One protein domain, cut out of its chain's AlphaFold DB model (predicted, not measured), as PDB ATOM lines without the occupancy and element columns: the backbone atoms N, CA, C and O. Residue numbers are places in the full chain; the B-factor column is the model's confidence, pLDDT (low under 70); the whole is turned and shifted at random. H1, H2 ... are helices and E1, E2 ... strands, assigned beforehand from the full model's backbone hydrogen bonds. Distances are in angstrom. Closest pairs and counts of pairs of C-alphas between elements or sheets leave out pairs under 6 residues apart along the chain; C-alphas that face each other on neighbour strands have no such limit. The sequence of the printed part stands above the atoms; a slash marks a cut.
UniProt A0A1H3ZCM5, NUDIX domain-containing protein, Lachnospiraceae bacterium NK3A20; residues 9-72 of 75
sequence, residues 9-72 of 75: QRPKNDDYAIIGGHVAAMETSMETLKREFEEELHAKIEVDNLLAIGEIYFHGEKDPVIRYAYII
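What this domain is: This is residues 9 to 72 of the 75 residues of the protein "NUDIX domain-containing protein" of Lachnospiraceae bacterium NK3A20 (UniProt A0A1H3ZCM5). A long two-stranded hairpin, E1 and E2, reaches out to one side of a single helix, H1, which is set crosswise near the end of the hairpin where E1 begins and E2 ends. Before the helix comes a long stretch with no named element, residues 9 to 28, of which residues 11 to 16 stick out free. The printed part has 64 residues, with one named helix and two named strands in the order H1, E1, E2; the sheet has the order E1 - E2 and is antiparallel. The class is mixed, helices and strands, though under half of the residues are in named elements. The whole is only just loose, close to compact, with a radius of gyration of the C-alphas of 13.2 A and spans of 37 by 30 by 22 A.

How they stand to each other: Begin at Gln 9 and read on through residues 11 to 16, which stand free, to the helix H1, residues 29 to 41. In its backbone every O i to N i+4 pair is within hydrogen-bond range. Look next at the strands E1, residues 50 to 58, and E2, residues 65 to 72: they form a hairpin, antiparallel, with 161 degrees between their N-to-C directions. C-alphas 55 and 68 face each other at 4.8 A. Across this pair you will find N 54 and O 69 within hydrogen-bond range at 2.9 A, and N 69 and O 54 at 2.8 A. Now compare H1 with E2: their closest C-alphas, those of Ser 29 and Tyr 70, are 7.7 A apart, while the centres are 15.2 A apart. Residues 29 to 33 of H1 make 7 pairs of C-alphas within 10 A with E2, and 1 with E1.

Where its parts are: Find C-alpha 29 at (8.318, 37.713, -13.370); from there H1 runs 17.6 A to C-alpha 41 at (-5.163, 26.337, -13.150). E1 begins at Leu 50 and runs 23.2 A to Phe 58. E2 starts at Val 65 and runs 21.1 A to Ile 72, whose C-alpha is at (10.967, 29.874, -11.799).

The domain as a whole: The two C-alphas farthest apart are those of Glu 46 and Glu 61, at 38.1 A. The printed part has no cut. The link from H1 to E1, 8 residues, and the link from E1 to E2, 6 residues, are both short. Look at the B-factor column: the mean pLDDT of the printed part is 81.3, and the model's confidence is low, under 70, at residues 59 to 72, of which 65 to 72 belong to E2.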
ATOM      1  N   GLN A   9       1.747  21.070 -18.378       87.69
ATOM      2  CA  GLN A   9       0.540  21.087 -19.190       87.69
ATOM      3  C   GLN A   9       0.805  20.466 -20.562       87.69
ATOM      4  O   GLN A   9       1.915  20.545 -21.084       87.69
ATOM      5  N   ARG A  10      -0.212  19.817 -21.140       92.06
ATOM      6  CA  ARG A  10      -0.151  19.275 -22.502       92.06
ATOM      7  C   ARG A  10      -1.473  19.514 -23.234       92.06
ATOM      8  O   ARG A  10      -2.463  18.847 -22.907       92.06
ATOM      9  N   PRO A  11      -1.505  20.412 -24.229       86.12
ATOM     10  CA  PRO A  11      -2.634  20.544 -25.144       86.12
ATOM     11  C   PRO A  11      -2.883  19.244 -25.926       86.12
ATOM     12  O   PRO A  11      -1.996  18.410 -26.081       86.12
ATOM     13  N   LYS A  12      -4.100  19.042 -26.449       88.56
ATOM     14  CA  LYS A  12      -4.482  17.766 -27.099       88.56
ATOM     15  C   LYS A  12      -3.561  17.337 -28.252       88.56
ATOM     16  O   LYS A  12      -3.416  16.137 -28.459       88.56
ATOM     17  N   ASN A  13      -2.976  18.291 -28.973       90.31
ATOM     18  CA  ASN A  13      -2.185  18.058 -30.185       90.31
ATOM     19  C   ASN A  13      -0.818  18.759 -30.128       90.31
ATOM     20  O   ASN A  13      -0.329  19.208 -31.159       90.31
ATOM     21  N   ASP A  14      -0.251  18.915 -28.934       88.25
ATOM     22  CA  ASP A  14       1.001  19.647 -28.739       88.25
ATOM     23  C   ASP A  14       1.871  18.967 -27.671       88.25
ATOM     24  O   ASP A  14       1.421  18.047 -26.974       88.25
ATOM     25  N   ASP A  15       3.117  19.409 -27.564       90.56
ATOM     26  CA  ASP A  15       4.087  18.895 -26.604       90.56
ATOM     27  C   ASP A  15       3.801  19.356 -25.166       90.56
ATOM     28  O   ASP A  15       2.952  20.204 -24.880       90.56
ATOM     29  N   TYR A  16       4.502  18.733 -24.216       89.69
ATOM     30  CA  TYR A  16       4.450  19.145 -22.818       89.69
ATOM     31  C   TYR A  16       5.159  20.488 -22.623       89.69
ATOM     32  O   TYR A  16       6.315  20.648 -23.012       89.69
ATOM     33  N   ALA A  17       4.504  21.404 -21.920       86.44
ATOM     34  CA  ALA A  17       5.044  22.703 -21.548       86.44
ATOM     35  C   ALA A  17       4.916  22.944 -20.039       86.44
ATOM     36  O   ALA A  17       4.082  22.351 -19.349       86.44
ATOM     37  N   ILE A  18       5.762  23.826 -19.516       86.44
ATOM     38  CA  ILE A  18       5.615  24.354 -18.156       86.44
ATOM     39  C   ILE A  18       4.450  25.360 -18.162       86.44
ATOM     40  O   ILE A  18       4.172  25.984 -19.185       86.44
ATOM     41  N   ILE A  19       3.755  25.492 -17.034       87.88
ATOM     42  CA  ILE A  19       2.742  26.540 -16.832       87.88
ATOM     43  C   ILE A  19       3.422  27.907 -16.797       87.88
ATOM     44  O   ILE A  19       4.425  28.083 -16.102       87.88
ATOM     45  N   GLY A  20       2.868  28.869 -17.522       86.00
ATOM     46  CA  GLY A  20       3.388  30.225 -17.568       86.00
ATOM     47  C   GLY A  20       3.078  30.914 -18.887       86.00
ATOM     48  O   GLY A  20       2.588  30.304 -19.832       86.00
ATOM     49  N   GLY A  21       3.447  32.186 -18.960       85.81
ATOM     50  CA  GLY A  21       3.110  33.032 -20.091       85.81
ATOM     51  C   GLY A  21       3.999  34.263 -20.187       85.81
ATOM     52  O   GLY A  21       5.130  34.302 -19.693       85.81
ATOM     53  N   HIS A  22       3.495  35.268 -20.893       86.31
ATOM     54  CA  HIS A  22       4.226  36.500 -21.143       86.31
ATOM     55  C   HIS A  22       4.178  37.435 -19.934       86.31
ATOM     56  O   HIS A  22       3.106  37.738 -19.418       86.31
ATOM     57  N   VAL A  23       5.341  37.964 -19.549       88.69
ATOM     58  CA  VAL A  23       5.433  39.048 -18.563       88.69
ATOM     59  C   VAL A  23       4.807  40.312 -19.152       88.69
ATOM     60  O   VAL A  23       5.191  40.747 -20.243       88.69
ATOM     61  N   ALA A  24       3.842  40.897 -18.442       89.44
ATOM     62  CA  ALA A  24       3.218  42.152 -18.841       89.44
ATOM     63  C   ALA A  24       4.120  43.363 -18.531       89.44
ATOM     64  O   ALA A  24       5.060  43.303 -17.738       89.44
ATOM     65  N   ALA A  25       3.841  44.507 -19.161       89.06
ATOM     66  CA  ALA A  25       4.573  45.736 -18.865       89.06
ATOM     67  C   ALA A  25       4.381  46.136 -17.393       89.06
ATOM     68  O   ALA A  25       3.256  46.167 -16.904       89.06
ATOM     69  N   MET A  26       5.482  46.494 -16.722       93.00
ATOM     70  CA  MET A  26       5.513  46.846 -15.293       93.00
ATOM     71  C   MET A  26       5.156  45.692 -14.336       93.00
ATOM     72  O   MET A  26       4.964  45.943 -13.150       93.00
ATOM     73  N   GLU A  27       5.108  44.449 -14.823       89.06
ATOM     74  CA  GLU A  27       4.924  43.242 -14.013       89.06
ATOM     75  C   GLU A  27       6.288  42.600 -13.717       89.06
ATOM     76  O   GLU A  27       7.158  42.513 -14.589       89.06
ATOM     77  N   THR A  28       6.506  42.149 -12.482       89.88
ATOM     78  CA  THR A  28       7.668  41.310 -12.163       89.88
ATOM     79  C   THR A  28       7.419  39.871 -12.611       89.88
ATOM     80  O   THR A  28       6.296  39.380 -12.545       89.88
ATOM     81  N   SER A  29       8.468  39.125 -12.970       86.44
ATOM     82  CA  SER A  29       8.318  37.713 -13.370       86.44
ATOM     83  C   SER A  29       7.637  36.844 -12.300       86.44
ATOM     84  O   SER A  29       7.001  35.844 -12.624       86.44
ATOM     85  N   MET A  30       7.766  37.216 -11.022       89.50
ATOM     86  CA  MET A  30       7.087  36.541  -9.917       89.50
ATOM     87  C   MET A  30       5.575  36.793  -9.934       89.50
ATOM     88  O   MET A  30       4.804  35.854  -9.748       89.50
ATOM     89  N   GLU A  31       5.149  38.039 -10.152       92.44
ATOM     90  CA  GLU A  31       3.730  38.392 -10.280       92.44
ATOM     91  C   GLU A  31       3.116  37.717 -11.502       92.44
ATOM     92  O   GLU A  31       2.062  37.096 -11.371       92.44
ATOM     93  N   THR A  32       3.830  37.725 -12.636       91.44
ATOM     94  CA  THR A  32       3.434  36.989 -13.842       91.44
ATOM     95  C   THR A  32       3.189  35.525 -13.517       91.44
ATOM     96  O   THR A  32       2.125  35.003 -13.819       91.44
ATOM     97  N   LEU A  33       4.131  34.847 -12.852       89.38
ATOM     98  CA  LEU A  33       3.975  33.424 -12.563       89.38
ATOM     99  C   LEU A  33       2.764  33.143 -11.664       89.38
ATOM    100  O   LEU A  33       2.013  32.209 -11.931       89.38
ATOM    101  N   LYS A  34       2.544  33.955 -10.620       91.94
ATOM    102  CA  LYS A  34       1.367  33.813  -9.748       91.94
ATOM    103  C   LYS A  34       0.062  34.029 -10.520       91.94
ATOM    104  O   LYS A  34      -0.888  33.280 -10.305       91.94
ATOM    105  N   ARG A  35       0.020  35.024 -11.413       94.94
ATOM    106  CA  ARG A  35      -1.143  35.326 -12.258       94.94
ATOM    107  C   ARG A  35      -1.437  34.192 -13.240       94.94
ATOM    108  O   ARG A  35      -2.561  33.712 -13.259       94.94
ATOM    109  N   GLU A  36      -0.441  33.731 -13.993       92.75
ATOM    110  CA  GLU A  36      -0.601  32.660 -14.992       92.75
ATOM    111  C   GLU A  36      -1.070  31.346 -14.339       92.75
ATOM    112  O   GLU A  36      -1.956  30.672 -14.856       92.75
ATOM    113  N   PHE A  37      -0.556  31.004 -13.149       92.56
ATOM    114  CA  PHE A  37      -1.041  29.842 -12.391       92.56
ATOM    115  C   PHE A  37      -2.511  29.973 -11.958       92.56
ATOM    116  O   PHE A  37      -3.259  28.993 -12.003       92.56
ATOM    117  N   GLU A  38      -2.950  31.166 -11.552       94.88
ATOM    118  CA  GLU A  38      -4.353  31.406 -11.200       94.88
ATOM    119  C   GLU A  38      -5.262  31.415 -12.447       94.88
ATOM    120  O   GLU A  38      -6.382  30.900 -12.401       94.88
ATOM    121  N   GLU A  39      -4.791  31.959 -13.570       94.25
ATOM    122  CA  GLU A  39      -5.536  32.027 -14.833       94.25
ATOM    123  C   GLU A  39      -5.705  30.647 -15.484       94.25
ATOM    124  O   GLU A  39      -6.821  30.288 -15.861       94.25
ATOM    125  N   GLU A  40      -4.632  29.856 -15.579       90.94
ATOM    126  CA  GLU A  40      -4.656  28.557 -16.262       90.94
ATOM    127  C   GLU A  40      -5.174  27.416 -15.375       90.94
ATOM    128  O   GLU A  40      -5.819  26.488 -15.871       90.94
ATOM    129  N   LEU A  41      -4.889  27.453 -14.066       91.56
ATOM    130  CA  LEU A  41      -5.163  26.337 -13.150       91.56
ATOM    131  C   LEU A  41      -6.098  26.685 -11.988       91.56
ATOM    132  O   LEU A  41      -6.451  25.783 -11.225       91.56
ATOM    133  N   HIS A  42      -6.482  27.956 -11.822       94.69
ATOM    134  CA  HIS A  42      -7.229  28.438 -10.650       94.69
ATOM    135  C   HIS A  42      -6.548  28.058  -9.328       94.69
ATOM    136  O   HIS A  42      -7.199  27.683  -8.347       94.69
ATOM    137  N   ALA A  43      -5.213  28.090  -9.339       91.56
ATOM    138  CA  ALA A  43      -4.377  27.688  -8.229       91.56
ATOM    139  C   ALA A  43      -3.476  28.841  -7.780       91.56
ATOM    140  O   ALA A  43      -2.563  29.258  -8.491       91.56
ATOM    141  N   LYS A  44      -3.657  29.258  -6.528       92.88
ATOM    142  CA  LYS A  44      -2.770  30.221  -5.875       92.88
ATOM    143  C   LYS A  44      -1.478  29.538  -5.456       92.88
ATOM    144  O   LYS A  44      -1.509  28.538  -4.735       92.88
ATOM    145  N   ILE A  45      -0.355  30.110  -5.872       88.75
ATOM    146  CA  ILE A  45       0.982  29.627  -5.532       88.75
ATOM    147  C   ILE A  45       1.790  30.697  -4.804       88.75
ATOM    148  O   ILE A  45       1.591  31.899  -4.990       88.75
ATOM    149  N   GLU A  46       2.755  30.237  -4.018       89.50
ATOM    150  CA  GLU A  46       3.856  31.066  -3.549       89.50
ATOM    151  C   GLU A  46       5.106  30.754  -4.362       89.50
ATOM    152  O   GLU A  46       5.315  29.623  -4.801       89.50
ATOM    153  N   VAL A  47       5.910  31.787  -4.593       84.81
ATOM    154  CA  VAL A  47       7.148  31.698  -5.361       84.81
ATOM    155  C   VAL A  47       8.277  32.033  -4.410       84.81
ATOM    156  O   VAL A  47       8.299  33.128  -3.856       84.81
ATOM    157  N   ASP A  48       9.182  31.080  -4.214       83.19
ATOM    158  CA  ASP A  48      10.281  31.218  -3.258       83.19
ATOM    159  C   ASP A  48      11.614  31.485  -3.976       83.19
ATOM    160  O   ASP A  48      12.107  32.611  -4.008       83.19
ATOM    161  N   ASN A  49      12.161  30.468  -4.648       79.81
ATOM    162  CA  ASN A  49      13.484  30.538  -5.269       79.81
ATOM    163  C   ASN A  49      13.435  30.459  -6.803       79.81
ATOM    164  O   ASN A  49      12.677  29.681  -7.393       79.81
ATOM    165  N   LEU A  50      14.313  31.232  -7.450       80.75
ATOM    166  CA  LEU A  50      14.614  31.123  -8.878       80.75
ATOM    167  C   LEU A  50      15.453  29.865  -9.127       80.75
ATOM    168  O   LEU A  50      16.541  29.729  -8.575       80.75
ATOM    169  N   LEU A  51      14.957  28.963  -9.976       80.38
ATOM    170  CA  LEU A  51      15.647  27.709 -10.281       80.38
ATOM    171  C   LEU A  51      16.618  27.864 -11.456       80.38
ATOM    172  O   LEU A  51      17.762  27.429 -11.363       80.38
ATOM    173  N   ALA A  52      16.166  28.460 -12.562       78.12
ATOM    174  CA  ALA A  52      16.990  28.664 -13.748       78.12
ATOM    175  C   ALA A  52      16.483  29.819 -14.626       78.12
ATOM    176  O   ALA A  52      15.292  30.137 -14.662       78.12
ATOM    177  N   ILE A  53      17.403  30.405 -15.390       81.81
ATOM    178  CA  ILE A  53      17.110  31.327 -16.491       81.81
ATOM    179  C   ILE A  53      17.623  30.669 -17.768       81.81
ATOM    180  O   ILE A  53      18.761  30.201 -17.802       81.81
ATOM    181  N   GLY A  54      16.782  30.620 -18.798       77.62
ATOM    182  CA  GLY A  54      17.140  30.097 -20.109       77.62
ATOM    183  C   GLY A  54      16.793  31.083 -21.215       77.62
ATOM    184  O   GLY A  54      15.760  31.747 -21.184       77.62
ATOM    185  N   GLU A  55      17.643  31.148 -22.229       79.62
ATOM    186  CA  GLU A  55      17.313  31.797 -23.494       79.62
ATOM    187  C   GLU A  55      16.876  30.718 -24.479       79.62
ATOM    188  O   GLU A  55      17.596  29.742 -24.698       79.62
ATOM    189  N   ILE A  56      15.684  30.872 -25.055       75.94
ATOM    190  CA  ILE A  56      15.148  29.932 -26.034       75.94
ATOM    191  C   ILE A  56      15.027  30.645 -27.376       75.94
ATOM    192  O   ILE A  56      14.347  31.664 -27.516       75.94
ATOM    193  N   TYR A  57      15.687  30.068 -28.374       77.31
ATOM    194  CA  TYR A  57      15.693  30.545 -29.748       77.31
ATOM    195  C   TYR A  57      14.812  29.626 -30.587       77.31
ATOM    196  O   TYR A  57      15.171  28.477 -30.855       77.31
ATOM    197  N   PHE A  58      13.654  30.129 -31.005       73.75
ATOM    198  CA  PHE A  58      12.771  29.396 -31.906       73.75
ATOM    199  C   PHE A  58      13.113  29.754 -33.352       73.75
ATOM    200  O   PHE A  58      13.076  30.922 -33.737       73.75
ATOM    201  N   HIS A  59      13.433  28.741 -34.156       69.00
ATOM    202  CA  HIS A  59      13.611  28.899 -35.597       69.00
ATOM    203  C   HIS A  59      12.250  28.692 -36.279       69.00
ATOM    204  O   HIS A  59      11.744  27.574 -36.314       69.00
ATOM    205  N   GLY A  60      11.637  29.781 -36.756       67.62
ATOM    206  CA  GLY A  60      10.411  29.773 -37.566       67.62
ATOM    207  C   GLY A  60      10.668  30.206 -39.017       67.62
ATOM    208  O   GLY A  60      11.817  30.321 -39.432       67.62
ATOM    209  N   GLU A  61       9.608  30.481 -39.793       55.09
ATOM    210  CA  GLU A  61       9.724  30.988 -41.182       55.09
ATOM    211  C   GLU A  61      10.107  32.478 -41.286       55.09
ATOM    212  O   GLU A  61      10.548  32.937 -42.338       55.09
ATOM    213  N   LYS A  62       9.941  33.248 -40.207       56.81
ATOM    214  CA  LYS A  62      10.457  34.619 -40.072       56.81
ATOM    215  C   LYS A  62      11.506  34.653 -38.966       56.81
ATOM    216  O   LYS A  62      11.479  33.776 -38.105       56.81
ATOM    217  N   ASP A  63      12.399  35.645 -39.054       56.69
ATOM    218  CA  ASP A  63      13.599  35.877 -38.232       56.69
ATOM    219  C   ASP A  63      13.540  35.319 -36.797       56.69
ATOM    220  O   ASP A  63      12.485  35.378 -36.159       56.69
ATOM    221  N   PRO A  64      14.670  34.820 -36.251       57.94
ATOM    222  CA  PRO A  64      14.705  34.173 -34.943       57.94
ATOM    223  C   PRO A  64      14.081  35.065 -33.866       57.94
ATOM    224  O   PRO A  64      14.598  36.131 -33.530       57.94
ATOM    225  N   VAL A  65      12.962  34.608 -33.300       62.72
ATOM    226  CA  VAL A  65      12.344  35.268 -32.151       62.72
ATOM    227  C   VAL A  65      13.083  34.794 -30.908       62.72
ATOM    228  O   VAL A  65      12.959  33.636 -30.504       62.72
ATOM    229  N   ILE A  66      13.851  35.696 -30.300       58.41
ATOM    230  CA  ILE A  66      14.467  35.464 -28.993       58.41
ATOM    231  C   ILE A  66      13.358  35.506 -27.945       58.41
ATOM    232  O   ILE A  66      12.665  36.516 -27.805       58.41
ATOM    233  N   ARG A  67      13.186  34.415 -27.198       64.75
ATOM    234  CA  ARG A  67      12.330  34.389 -26.011       64.75
ATOM    235  C   ARG A  67      13.191  34.112 -24.789       64.75
ATOM    236  O   ARG A  67      13.902  33.112 -24.735       64.75
ATOM    237  N   TYR A  68      13.107  34.985 -23.792       56.00
ATOM    238  CA  TYR A  68      13.629  34.685 -22.462       56.00
ATOM    239  C   TYR A  68      12.621  33.779 -21.760       56.00
ATOM    240  O   TYR A  68      11.465  34.162 -21.579       56.00
ATOM    241  N   ALA A  69      13.045  32.570 -21.404       58.72
ATOM    242  CA  ALA A  69      12.261  31.647 -20.603       58.72
ATOM    243  C   ALA A  69      12.781  31.682 -19.167       58.72
ATOM    244  O   ALA A  69      13.919  31.306 -18.874       58.72
ATOM    245  N   TYR A  70      11.932  32.127 -18.251       56.19
ATOM    246  CA  TYR A  70      12.216  32.051 -16.828       56.19
ATOM    247  C   TYR A  70      11.645  30.731 -16.310       56.19
ATOM    248  O   TYR A  70      10.430  30.562 -16.259       56.19
ATOM    249  N   ILE A  71      12.504  29.783 -15.931       56.12
ATOM    250  CA  ILE A  71      12.070  28.591 -15.195       56.12
ATOM    251  C   ILE A  71      12.161  28.951 -13.717       56.12
ATOM    252  O   ILE A  71      13.159  28.704 -13.034       56.12
ATOM    253  N   ILE A  72      11.114  29.599 -13.223       53.78
ATOM    254  CA  ILE A  72      10.967  29.874 -11.799       53.78
ATOM    255  C   ILE A  72      10.049  28.798 -11.245       53.78
ATOM    256  O   ILE A  72       8.881  28.770 -11.607       53.78
TER     257      ILE A  72